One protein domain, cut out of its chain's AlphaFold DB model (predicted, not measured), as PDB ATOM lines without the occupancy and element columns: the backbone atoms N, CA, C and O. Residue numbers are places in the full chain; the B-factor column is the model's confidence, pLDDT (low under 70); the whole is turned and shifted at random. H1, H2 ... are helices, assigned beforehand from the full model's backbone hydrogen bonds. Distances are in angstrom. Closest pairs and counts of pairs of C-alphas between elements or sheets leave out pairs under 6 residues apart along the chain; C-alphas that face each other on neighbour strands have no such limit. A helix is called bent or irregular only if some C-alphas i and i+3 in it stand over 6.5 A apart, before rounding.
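What this domain is: This is residues 2 to 85 of the 174 residues of a protein of Emiliania huxleyi (UniProt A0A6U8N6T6). Three helices make a long, open triangular frame: H4 is its long side, H2 begins close to the last part of H4 and runs away from it at a slant, and short H3 closes the far end. The middle of the frame is empty, and H1 sits at the end where H2 and H4 come together. The printed part has 84 residues with four named helices, H1 to H4 in order, and no named strand; its class is all helix. It is loose, with a radius of gyration of the C-alphas of 16.5 A and spans of 51 by 23 by 20 A.

Where its parts are: H1 is residues 2 to 13, 16.3 A long, and begins at C-alpha 2 at (30.003, -2.464, 1.365). H2 is residues 22 to 44, 31.9 A long, with a kink of 35 degrees near residue 34; it is irregular, but only just, with C-alphas 36 and 39 6.7 A apart. H3 is residues 46 to 55, 14.3 A long. H4 is residues 57 to 84, 40.6 A long, from C-alpha 57 at (33.329, -3.927, 36.636) to C-alpha 84 at (22.499, 13.387, 1.522).

How they stand to each other: H4 is the hub. H2 touches it with residues 22 to 26 alone, the closest C-alphas being those of Ser 22 and Gln 80, 5.3 A apart, at a steep tilt of 44 degrees, opposite ways. H3 and H4 only just touch, with 3 pairs of C-alphas within 8 A, and only at the corner; the closest C-alphas are those of Val 53 and Ser 60, 5.9 A apart. H1 and H4 only just touch, with 3 such pairs, only at their ends; the closest C-alphas are those of Met 13 and Gly 83, 7.2 A apart. H2 and H3 meet only through their link, and H1 is apart from H2 and H3. Every O i to N i+4 pair is within hydrogen-bond range in H1, H3 and H4, and 15 of 19 are in H2.

The domain as a whole: The C-alphas of Lys 16 and Asn 55 are the two farthest apart, at 51.5 A. The printed part has no cut; the links H2 to H3 and H3 to H4 are tight, H1 to H2 is short, and no link is long. The mean pLDDT of the printed part is 76.6; residues 2 to 25 and 83 to 84 are under 70.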
ATOM      1  N   GLN A   2      30.548  -3.796   1.037       47.06
ATOM      2  CA  GLN A   2      30.003  -2.464   1.365       47.06
ATOM      3  C   GLN A   2      29.189  -1.806   0.230       47.06
ATOM      4  O   GLN A   2      28.143  -1.228   0.491       47.06
ATOM      5  N   SER A   3      29.580  -1.954  -1.039       45.75
ATOM      6  CA  SER A   3      28.858  -1.353  -2.178       45.75
ATOM      7  C   SER A   3      27.431  -1.888  -2.378       45.75
ATOM      8  O   SER A   3      26.545  -1.141  -2.792       45.75
ATOM      9  N   ILE A   4      27.189  -3.163  -2.051       55.44
ATOM     10  CA  ILE A   4      25.864  -3.795  -2.148       55.44
ATOM     11  C   ILE A   4      24.961  -3.276  -1.029       55.44
ATOM     12  O   ILE A   4      23.849  -2.835  -1.305       55.44
ATOM     13  N   GLN A   5      25.463  -3.243   0.209       55.69
ATOM     14  CA  GLN A   5      24.740  -2.691   1.357       55.69
ATOM     15  C   GLN A   5      24.327  -1.233   1.105       55.69
ATOM     16  O   GLN A   5      23.158  -0.896   1.258       55.69
ATOM     17  N   MET A   6      25.241  -0.396   0.600       58.16
ATOM     18  CA  MET A   6      24.950   1.014   0.303       58.16
ATOM     19  C   MET A   6      23.981   1.194  -0.872       58.16
ATOM     20  O   MET A   6      23.165   2.116  -0.866       58.16
ATOM     21  N   SER A   7      24.005   0.291  -1.856       58.56
ATOM     22  CA  SER A   7      23.063   0.322  -2.983       58.56
ATOM     23  C   SER A   7      21.650  -0.106  -2.579       58.56
ATOM     24  O   SER A   7      20.674   0.494  -3.032       58.56
ATOM     25  N   VAL A   8      21.523  -1.100  -1.694       59.75
ATOM     26  CA  VAL A   8      20.231  -1.551  -1.154       59.75
ATOM     27  C   VAL A   8      19.654  -0.507  -0.193       59.75
ATOM     28  O   VAL A   8      18.491  -0.133  -0.339       59.75
ATOM     29  N   THR A   9      20.466   0.051   0.711       56.50
ATOM     30  CA  THR A   9      20.057   1.148   1.607       56.50
ATOM     31  C   THR A   9      19.671   2.405   0.824       56.50
ATOM     32  O   THR A   9      18.648   3.013   1.126       56.50
ATOM     33  N   GLY A  10      20.414   2.758  -0.231       54.75
ATOM     34  CA  GLY A  10      20.091   3.903  -1.089       54.75
ATOM     35  C   GLY A  10      18.763   3.749  -1.839       54.75
ATOM     36  O   GLY A  10      18.007   4.710  -1.961       54.75
ATOM     37  N   ARG A  11      18.427   2.533  -2.294       55.44
ATOM     38  CA  ARG A  11      17.126   2.250  -2.928       55.44
ATOM     39  C   ARG A  11      15.967   2.252  -1.930       55.44
ATOM     40  O   ARG A  11      14.907   2.773  -2.261       55.44
ATOM     41  N   LEU A  12      16.179   1.746  -0.716       54.75
ATOM     42  CA  LEU A  12      15.203   1.815   0.380       54.75
ATOM     43  C   LEU A  12      14.935   3.257   0.838       54.75
ATOM     44  O   LEU A  12      13.792   3.605   1.110       54.75
ATOM     45  N   MET A  13      15.958   4.115   0.859       51.50
ATOM     46  CA  MET A  13      15.817   5.542   1.181       51.50
ATOM     47  C   MET A  13      15.138   6.365   0.073       51.50
ATOM     48  O   MET A  13      14.585   7.423   0.359       51.50
ATOM     49  N   SER A  14      15.169   5.897  -1.179       52.72
ATOM     50  CA  SER A  14      14.618   6.618  -2.337       52.72
ATOM     51  C   SER A  14      13.194   6.183  -2.725       52.72
ATOM     52  O   SER A  14      12.615   6.742  -3.659       52.72
ATOM     53  N   GLY A  15      12.619   5.190  -2.039       43.22
ATOM     54  CA  GLY A  15      11.277   4.671  -2.301       43.22
ATOM     55  C   GLY A  15      10.189   5.409  -1.518       43.22
ATOM     56  O   GLY A  15       9.973   5.109  -0.353       43.22
ATOM     57  N   LYS A  16       9.483   6.333  -2.186       45.53
ATOM     58  CA  LYS A  16       8.113   6.845  -1.913       45.53
ATOM     59  C   LYS A  16       7.733   7.344  -0.500       45.53
ATOM     60  O   LYS A  16       6.611   7.814  -0.335       45.53
ATOM     61  N   SER A  17       8.624   7.306   0.486       40.50
ATOM     62  CA  SER A  17       8.386   7.796   1.844       40.50
ATOM     63  C   SER A  17       9.193   9.071   2.062       40.50
ATOM     64  O   SER A  17      10.410   9.086   1.877       40.50
ATOM     65  N   GLY A  18       8.501  10.169   2.363       42.94
ATOM     66  CA  GLY A  18       9.099  11.491   2.506       42.94
ATOM     67  C   GLY A  18      10.307  11.481   3.442       42.94
ATOM     68  O   GLY A  18      10.250  10.894   4.514       42.94
ATOM     69  N   LYS A  19      11.391  12.128   2.991       45.97
ATOM     70  CA  LYS A  19      12.565  12.616   3.738       45.97
ATOM     71  C   LYS A  19      12.621  12.137   5.204       45.97
ATOM     72  O   LYS A  19      12.361  12.906   6.126       45.97
ATOM     73  N   LEU A  20      12.930  10.854   5.403       52.03
ATOM     74  CA  LEU A  20      12.996  10.245   6.732       52.03
ATOM     75  C   LEU A  20      14.110  10.909   7.547       52.03
ATOM     76  O   LEU A  20      15.248  11.032   7.093       52.03
ATOM     77  N   ASN A  21      13.763  11.346   8.757       61.91
ATOM     78  CA  ASN A  21      14.683  11.972   9.699       61.91
ATOM     79  C   ASN A  21      15.784  10.956  10.073       61.91
ATOM     80  O   ASN A  21      15.477   9.812  10.407       61.91
ATOM     81  N   SER A  22      17.066  11.328  10.005       57.50
ATOM     82  CA  SER A  22      18.205  10.413  10.230       57.50
ATOM     83  C   SER A  22      18.169   9.713  11.597       57.50
ATOM     84  O   SER A  22      18.656   8.588  11.743       57.50
ATOM     85  N   PHE A  23      17.506  10.324  12.578       62.81
ATOM     86  CA  PHE A  23      17.217   9.698  13.865       62.81
ATOM     87  C   PHE A  23      16.251   8.510  13.761       62.81
ATOM     88  O   PHE A  23      16.499   7.488  14.392       62.81
ATOM     89  N   GLN A  24      15.209   8.578  12.923       68.00
ATOM     90  CA  GLN A  24      14.292   7.451  12.704       68.00
ATOM     91  C   GLN A  24      15.008   6.268  12.044       68.00
ATOM     92  O   GLN A  24      14.829   5.136  12.473       68.00
ATOM     93  N   MET A  25      15.884   6.517  11.065       69.12
ATOM     94  CA  MET A  25      16.706   5.462  10.445       69.12
ATOM     95  C   MET A  25      17.602   4.752  11.467       69.12
ATOM     96  O   MET A  25      17.685   3.524  11.488       69.12
ATOM     97  N   THR A  26      18.236   5.518  12.356       74.56
ATOM     98  CA  THR A  26      19.058   4.955  13.438       74.56
ATOM     99  C   THR A  26      18.202   4.131  14.401       74.56
ATOM    100  O   THR A  26      18.574   3.021  14.776       74.56
ATOM    101  N   PHE A  27      17.016   4.637  14.746       77.75
ATOM    102  CA  PHE A  27      16.088   3.974  15.657       77.75
ATOM    103  C   PHE A  27      15.492   2.680  15.078       77.75
ATOM    104  O   PHE A  27      15.261   1.738  15.825       77.75
ATOM    105  N   TYR A  28      15.293   2.588  13.759       79.31
ATOM    106  CA  TYR A  28      14.832   1.358  13.102       79.31
ATOM    107  C   TYR A  28      15.947   0.327  12.894       79.31
ATOM    108  O   TYR A  28      15.703  -0.874  12.989       79.31
ATOM    109  N   THR A  29      17.175   0.769  12.619       80.62
ATOM    110  CA  THR A  29      18.308  -0.139  12.370       80.62
ATOM    111  C   THR A  29      18.909  -0.708  13.656       80.62
ATOM    112  O   THR A  29      19.362  -1.852  13.651       80.62
ATOM    113  N   GLY A  30      18.864   0.040  14.763       82.62
ATOM    114  CA  GLY A  30      19.399  -0.374  16.064       82.62
ATOM    115  C   GLY A  30      18.832  -1.703  16.590       82.62
ATOM    116  O   GLY A  30      19.615  -2.618  16.837       82.62
ATOM    117  N   PRO A  31      17.502  -1.866  16.718       84.94
ATOM    118  CA  PRO A  31      16.892  -3.103  17.206       84.94
ATOM    119  C   PRO A  31      17.180  -4.310  16.311       84.94
ATOM    120  O   PRO A  31      17.396  -5.410  16.813       84.94
ATOM    121  N   ILE A  32      17.228  -4.107  14.990       85.06
ATOM    122  CA  ILE A  32      17.551  -5.170  14.032       85.06
ATOM    123  C   ILE A  32      19.005  -5.613  14.218       85.06
ATOM    124  O   ILE A  32      19.264  -6.807  14.317       85.06
ATOM    125  N   ALA A  33      19.944  -4.667  14.319       85.81
ATOM    126  CA  ALA A  33      21.350  -4.972  14.576       85.81
ATOM    127  C   ALA A  33      21.554  -5.660  15.936       85.81
ATOM    128  O   ALA A  33      22.364  -6.575  16.050       85.81
ATOM    129  N   PHE A  34      20.798  -5.259  16.961       87.44
ATOM    130  CA  PHE A  34      20.821  -5.928  18.258       87.44
ATOM    131  C   PHE A  34      20.323  -7.373  18.146       87.44
ATOM    132  O   PHE A  34      21.018  -8.286  18.578       87.44
ATOM    133  N   ALA A  35      19.173  -7.602  17.508       90.88
ATOM    134  CA  ALA A  35      18.610  -8.940  17.340       90.88
ATOM    135  C   ALA A  35      19.529  -9.882  16.542       90.88
ATOM    136  O   ALA A  35      19.570 -11.078  16.824       90.88
ATOM    137  N   THR A  36      20.282  -9.362  15.567       90.31
ATOM    138  CA  THR A  36      21.214 -10.173  14.771       90.31
ATOM    139  C   THR A  36      22.542 -10.431  15.479       90.31
ATOM    140  O   THR A  36      23.089 -11.524  15.343       90.31
ATOM    141  N   LEU A  37      23.068  -9.464  16.239       87.69
ATOM    142  CA  LEU A  37      24.362  -9.593  16.918       87.69
ATOM    143  C   LEU A  37      24.270 -10.294  18.276       87.69
ATOM    144  O   LEU A  37      25.225 -10.961  18.667       87.69
ATOM    145  N   LEU A  38      23.141 -10.184  18.979       90.44
ATOM    146  CA  LEU A  38      22.932 -10.796  20.292       90.44
ATOM    147  C   LEU A  38      23.218 -12.311  20.324       90.44
ATOM    148  O   LEU A  38      23.998 -12.724  21.182       90.44
ATOM    149  N   PRO A  39      22.659 -13.155  19.428       90.25
ATOM    150  CA  PRO A  39      22.915 -14.595  19.478       90.25
ATOM    151  C   PRO A  39      24.381 -14.930  19.196       90.25
ATOM    152  O   PRO A  39      24.929 -15.846  19.800       90.25
ATOM    153  N   PHE A  40      25.032 -14.164  18.318       91.06
ATOM    154  CA  PHE A  40      26.447 -14.353  18.022       91.06
ATOM    155  C   PHE A  40      27.310 -14.009  19.240       91.06
ATOM    156  O   PHE A  40      28.103 -14.836  19.678       91.06
ATOM    157  N   ALA A  41      27.074 -12.847  19.856       88.06
ATOM    158  CA  ALA A  41      27.799 -12.400  21.042       88.06
ATOM    159  C   ALA A  41      27.653 -13.367  22.232       88.06
ATOM    160  O   ALA A  41      28.626 -13.613  22.945       88.06
ATOM    161  N   PHE A  42      26.465 -13.947  22.428       89.81
ATOM    162  CA  PHE A  42      26.217 -14.909  23.506       89.81
ATOM    163  C   PHE A  42      26.965 -16.234  23.326       89.81
ATOM    164  O   PHE A  42      27.396 -16.827  24.311       89.81
ATOM    165  N   ILE A  43      27.119 -16.711  22.091       91.69
ATOM    166  CA  ILE A  43      27.782 -17.994  21.828       91.69
ATOM    167  C   ILE A  43      29.306 -17.843  21.879       91.69
ATOM    168  O   ILE A  43      29.985 -18.746  22.362       91.69
ATOM    169  N   THR A  44      29.853 -16.725  21.394       91.12
ATOM    170  CA  THR A  44      31.307 -16.572  21.222       91.12
ATOM    171  C   THR A  44      31.999 -15.881  22.395       91.12
ATOM    172  O   THR A  44      33.067 -16.320  22.804       91.12
ATOM    173  N   GLU A  45      31.406 -14.826  22.963       90.50
ATOM    174  CA  GLU A  45      32.121 -13.890  23.851       90.50
ATOM    175  C   GLU A  45      31.569 -13.843  25.288       90.50
ATOM    176  O   GLU A  45      32.101 -13.127  26.137       90.50
ATOM    177  N   PHE A  46      30.507 -14.596  25.603       86.75
ATOM    178  CA  PHE A  46      29.811 -14.471  26.892       86.75
ATOM    179  C   PHE A  46      30.705 -14.776  28.101       86.75
ATOM    180  O   PHE A  46      30.677 -14.047  29.091       86.75
ATOM    181  N   ASN A  47      31.551 -15.806  28.008       88.25
ATOM    182  CA  ASN A  47      32.464 -16.161  29.098       88.25
ATOM    183  C   ASN A  47      33.507 -15.059  29.358       88.25
ATOM    184  O   ASN A  47      33.740 -14.693  30.508       88.25
ATOM    185  N   ILE A  48      34.062 -14.472  28.294       87.06
ATOM    186  CA  ILE A  48      35.066 -13.397  28.368       87.06
ATOM    187  C   ILE A  48      34.440 -12.116  28.938       87.06
ATOM    188  O   ILE A  48      35.061 -11.393  29.725       87.06
ATOM    189  N   PHE A  49      33.182 -11.852  28.583       86.56
ATOM    190  CA  PHE A  49      32.415 -10.740  29.126       86.56
ATOM    191  C   PHE A  49      32.181 -10.883  30.636       86.56
ATOM    192  O   PHE A  49      32.475  -9.953  31.388       86.56
ATOM    193  N   VAL A  50      31.703 -12.046  31.096       88.56
ATOM    194  CA  VAL A  50      31.456 -12.304  32.527       88.56
ATOM    195  C   VAL A  50      32.749 -12.191  33.332       88.56
ATOM    196  O   VAL A  50      32.763 -11.567  34.396       88.56
ATOM    197  N   GLU A  51      33.854 -12.715  32.806       89.88
ATOM    198  CA  GLU A  51      35.170 -12.597  33.430       89.88
ATOM    199  C   GLU A  51      35.636 -11.132  33.521       89.88
ATOM    200  O   GLU A  51      36.078 -10.681  34.582       89.88
ATOM    201  N   SER A  52      35.474 -10.347  32.454       86.94
ATOM    202  CA  SER A  52      35.859  -8.927  32.425       86.94
ATOM    203  C   SER A  52      35.012  -8.056  33.354       86.94
ATOM    204  O   SER A  52      35.528  -7.122  33.978       86.94
ATOM    205  N   VAL A  53      33.714  -8.343  33.471       89.69
ATOM    206  CA  VAL A  53      32.805  -7.635  34.383       89.69
ATOM    207  C   VAL A  53      33.095  -8.002  35.837       89.69
ATOM    208  O   VAL A  53      33.072  -7.123  36.692       89.69
ATOM    209  N   THR A  54      33.432  -9.261  36.120       91.62
ATOM    210  CA  THR A  54      33.736  -9.711  37.487       91.62
ATOM    211  C   THR A  54      35.066  -9.149  37.987       91.62
ATOM    212  O   THR A  54      35.150  -8.672  39.116       91.62
ATOM    213  N   ASN A  55      36.104  -9.144  37.144       91.00
ATOM    214  CA  ASN A  55      37.434  -8.672  37.534       91.00
ATOM    215  C   ASN A  55      37.541  -7.142  37.592       91.00
ATOM    216  O   ASN A  55      38.226  -6.600  38.460       91.00
ATOM    217  N   LYS A  56      36.922  -6.427  36.641       90.62
ATOM    218  CA  LYS A  56      37.043  -4.964  36.501       90.62
ATOM    219  C   LYS A  56      35.704  -4.328  36.102       90.62
ATOM    220  O   LYS A  56      35.593  -3.777  35.006       90.62
ATOM    221  N   PRO A  57      34.692  -4.328  36.988       87.94
ATOM    222  CA  PRO A  57      33.329  -3.927  36.636       87.94
ATOM    223  C   PRO A  57      33.241  -2.481  36.141       87.94
ATOM    224  O   PRO A  57      32.634  -2.219  35.108       87.94
ATOM    225  N   ILE A  58      33.889  -1.543  36.838       89.94
ATOM    226  CA  ILE A  58      33.790  -0.106  36.538       89.94
ATOM    227  C   ILE A  58      34.435   0.232  35.189       89.94
ATOM    228  O   ILE A  58      33.849   0.962  34.394       89.94
ATOM    229  N   ALA A  59      35.621  -0.316  34.909       88.00
ATOM    230  CA  ALA A  59      36.306  -0.074  33.642       88.00
ATOM    231  C   ALA A  59      35.558  -0.734  32.476       88.00
ATOM    232  O   ALA A  59      35.308  -0.078  31.468       88.00
ATOM    233  N   SER A  60      35.142  -1.994  32.633       88.50
ATOM    234  CA  SER A  60      34.411  -2.740  31.605       88.50
ATOM    235  C   SER A  60      33.072  -2.082  31.264       88.50
ATOM    236  O   SER A  60      32.786  -1.862  30.088       88.50
ATOM    237  N   LEU A  61      32.279  -1.677  32.267       89.62
ATOM    238  CA  LEU A  61      31.046  -0.918  32.020       89.62
ATOM    239  C   LEU A  61      31.328   0.466  31.432       89.62
ATOM    240  O   LEU A  61      30.601   0.895  30.540       89.62
ATOM    241  N   GLY A  62      32.364   1.163  31.903       91.00
ATOM    242  CA  GLY A  62      32.743   2.480  31.392       91.00
ATOM    243  C   GLY A  62      33.095   2.445  29.904       91.00
ATOM    244  O   GLY A  62      32.565   3.239  29.126       91.00
ATOM    245  N   PHE A  63      33.921   1.483  29.483       91.00
ATOM    246  CA  PHE A  63      34.257   1.275  28.073       91.00
ATOM    247  C   PHE A  63      33.050   0.819  27.247       91.00
ATOM    248  O   PHE A  63      32.866   1.305  26.128       91.00
ATOM    249  N   LEU A  64      32.202  -0.062  27.784       90.75
ATOM    250  CA  LEU A  64      30.998  -0.521  27.093       90.75
ATOM    251  C   LEU A  64      30.022   0.637  26.848       90.75
ATOM    252  O   LEU A  64      29.649   0.903  25.711       90.75
ATOM    253  N   LEU A  65      29.658   1.381  27.893       90.44
ATOM    254  CA  LEU A  65      28.733   2.510  27.775       90.44
ATOM    255  C   LEU A  65      29.324   3.650  26.940       90.44
ATOM    256  O   LEU A  65      28.626   4.222  26.100       90.44
ATOM    257  N   GLY A  66      30.611   3.952  27.124       91.50
ATOM    258  CA  GLY A  66      31.314   4.969  26.345       91.50
ATOM    259  C   GLY A  66      31.335   4.636  24.853       91.50
ATOM    260  O   GLY A  66      30.956   5.468  24.027       91.50
ATOM    261  N   SER A  67      31.698   3.401  24.495       90.62
ATOM    262  CA  SER A  67      31.708   2.954  23.098       90.62
ATOM    263  C   SER A  67      30.304   2.893  22.494       90.62
ATOM    264  O   SER A  67      30.131   3.321  21.353       90.62
ATOM    265  N   CYS A  68      29.283   2.475  23.249       88.62
ATOM    266  CA  CYS A  68      27.890   2.534  22.806       88.62
ATOM    267  C   CYS A  68      27.434   3.971  22.513       88.62
ATOM    268  O   CYS A  68      26.801   4.210  21.485       88.62
ATOM    269  N   CYS A  69      27.776   4.940  23.367       88.81
ATOM    270  CA  CYS A  69      27.436   6.347  23.144       88.81
ATOM    271  C   CYS A  69      28.080   6.880  21.852       88.81
ATOM    272  O   CYS A  69      27.390   7.433  20.991       88.81
ATOM    273  N   VAL A  70      29.381   6.631  21.670       89.75
ATOM    274  CA  VAL A  70      30.111   7.008  20.449       89.75
ATOM    275  C   VAL A  70      29.527   6.313  19.218       89.75
ATOM    276  O   VAL A  70      29.358   6.953  18.181       89.75
ATOM    277  N   ALA A  71      29.155   5.035  19.323       86.94
ATOM    278  CA  ALA A  71      28.547   4.280  18.232       86.94
ATOM    279  C   ALA A  71      27.195   4.869  17.799       86.94
ATOM    280  O   ALA A  71      26.929   4.963  16.601       86.94
ATOM    281  N   VAL A  72      26.357   5.315  18.742       85.62
ATOM    282  CA  VAL A  72      25.084   5.987  18.427       85.62
ATOM    283  C   VAL A  72      25.337   7.285  17.667       85.62
ATOM    284  O   VAL A  72      24.769   7.477  16.593       85.62
ATOM    285  N   VAL A  73      26.224   8.150  18.173       86.88
ATOM    286  CA  VAL A  73      26.564   9.421  17.510       86.88
ATOM    287  C   VAL A  73      27.130   9.167  16.111       86.88
ATOM    288  O   VAL A  73      26.696   9.792  15.142       86.88
ATOM    289  N   TYR A  74      28.043   8.204  15.982       85.44
ATOM    290  CA  TYR A  74      28.623   7.803  14.705       85.44
ATOM    291  C   TYR A  74      27.558   7.323  13.713       85.44
ATOM    292  O   TYR A  74      27.542   7.774  12.568       85.44
ATOM    293  N   ASN A  75      26.648   6.447  14.146       84.88
ATOM    294  CA  ASN A  75      25.584   5.918  13.297       84.88
ATOM    295  C   ASN A  75      24.629   7.024  12.830       84.88
ATOM    296  O   ASN A  75      24.279   7.049  11.652       84.88
ATOM    297  N   VAL A  76      24.273   7.986  13.688       81.75
ATOM    298  CA  VAL A  76      23.444   9.140  13.292       81.75
ATOM    299  C   VAL A  76      24.131   9.968  12.203       81.75
ATOM    300  O   VAL A  76      23.520  10.258  11.172       81.75
ATOM    301  N   VAL A  77      25.411  10.310  12.387       83.38
ATOM    302  CA  VAL A  77      26.196  11.070  11.397       83.38
ATOM    303  C   VAL A  77      26.343  10.288  10.091       83.38
ATOM    304  O   VAL A  77      26.214  10.856   9.002       83.38
ATOM    305  N   LEU A  78      26.566   8.976  10.183       80.50
ATOM    306  CA  LEU A  78      26.643   8.087   9.031       80.50
ATOM    307  C   LEU A  78      25.323   8.097   8.254       80.50
ATOM    308  O   LEU A  78      25.338   8.359   7.055       80.50
ATOM    309  N   PHE A  79      24.180   7.888   8.911       75.44
ATOM    310  CA  PHE A  79      22.875   7.893   8.247       75.44
ATOM    311  C   PHE A  79      22.501   9.270   7.688       75.44
ATOM    312  O   PHE A  79      21.908   9.346   6.612       75.44
ATOM    313  N   GLN A  80      22.895  10.360   8.348       76.50
ATOM    314  CA  GLN A  80      22.738  11.721   7.827       76.50
ATOM    315  C   GLN A  80      23.569  11.955   6.557       76.50
ATOM    316  O   GLN A  80      23.095  12.575   5.598       76.50
ATOM    317  N   SER A  81      24.789  11.419   6.526       71.56
ATOM    318  CA  SER A  81      25.665  11.458   5.355       71.56
ATOM    319  C   SER A  81      25.105  10.593   4.222       71.56
ATOM    320  O   SER A  81      25.072  11.025   3.075       71.56
ATOM    321  N   VAL A  82      24.580   9.404   4.528       70.62
ATOM    322  CA  VAL A  82      23.960   8.511   3.534       70.62
ATOM    323  C   VAL A  82      22.678   9.096   2.950       70.62
ATOM    324  O   VAL A  82      22.454   8.974   1.753       70.62
ATOM    325  N   GLY A  83      21.871   9.795   3.748       67.44
ATOM    326  CA  GLY A  83      20.658  10.452   3.255       67.44
ATOM    327  C   GLY A  83      20.918  11.642   2.323       67.44
ATOM    328  O   GLY A  83      20.015  12.064   1.605       67.44
ATOM    329  N   THR A  84      22.131  12.204   2.326       68.62
ATOM    330  CA  THR A  84      22.499  13.387   1.522       68.62
ATOM    331  C   THR A  84      23.461  13.073   0.375       68.62
ATOM    332  O   THR A  84      23.581  13.856  -0.572       68.62
ATOM    333  N   LEU A  85      24.137  11.925   0.422       71.50
ATOM    334  CA  LEU A  85      25.101  11.483  -0.577       71.50
ATOM    335  C   LEU A  85      24.524  10.346  -1.423       71.50
ATOM    336  O   LEU A  85      23.780   9.496  -0.946       71.50
TER     337      LEU A  85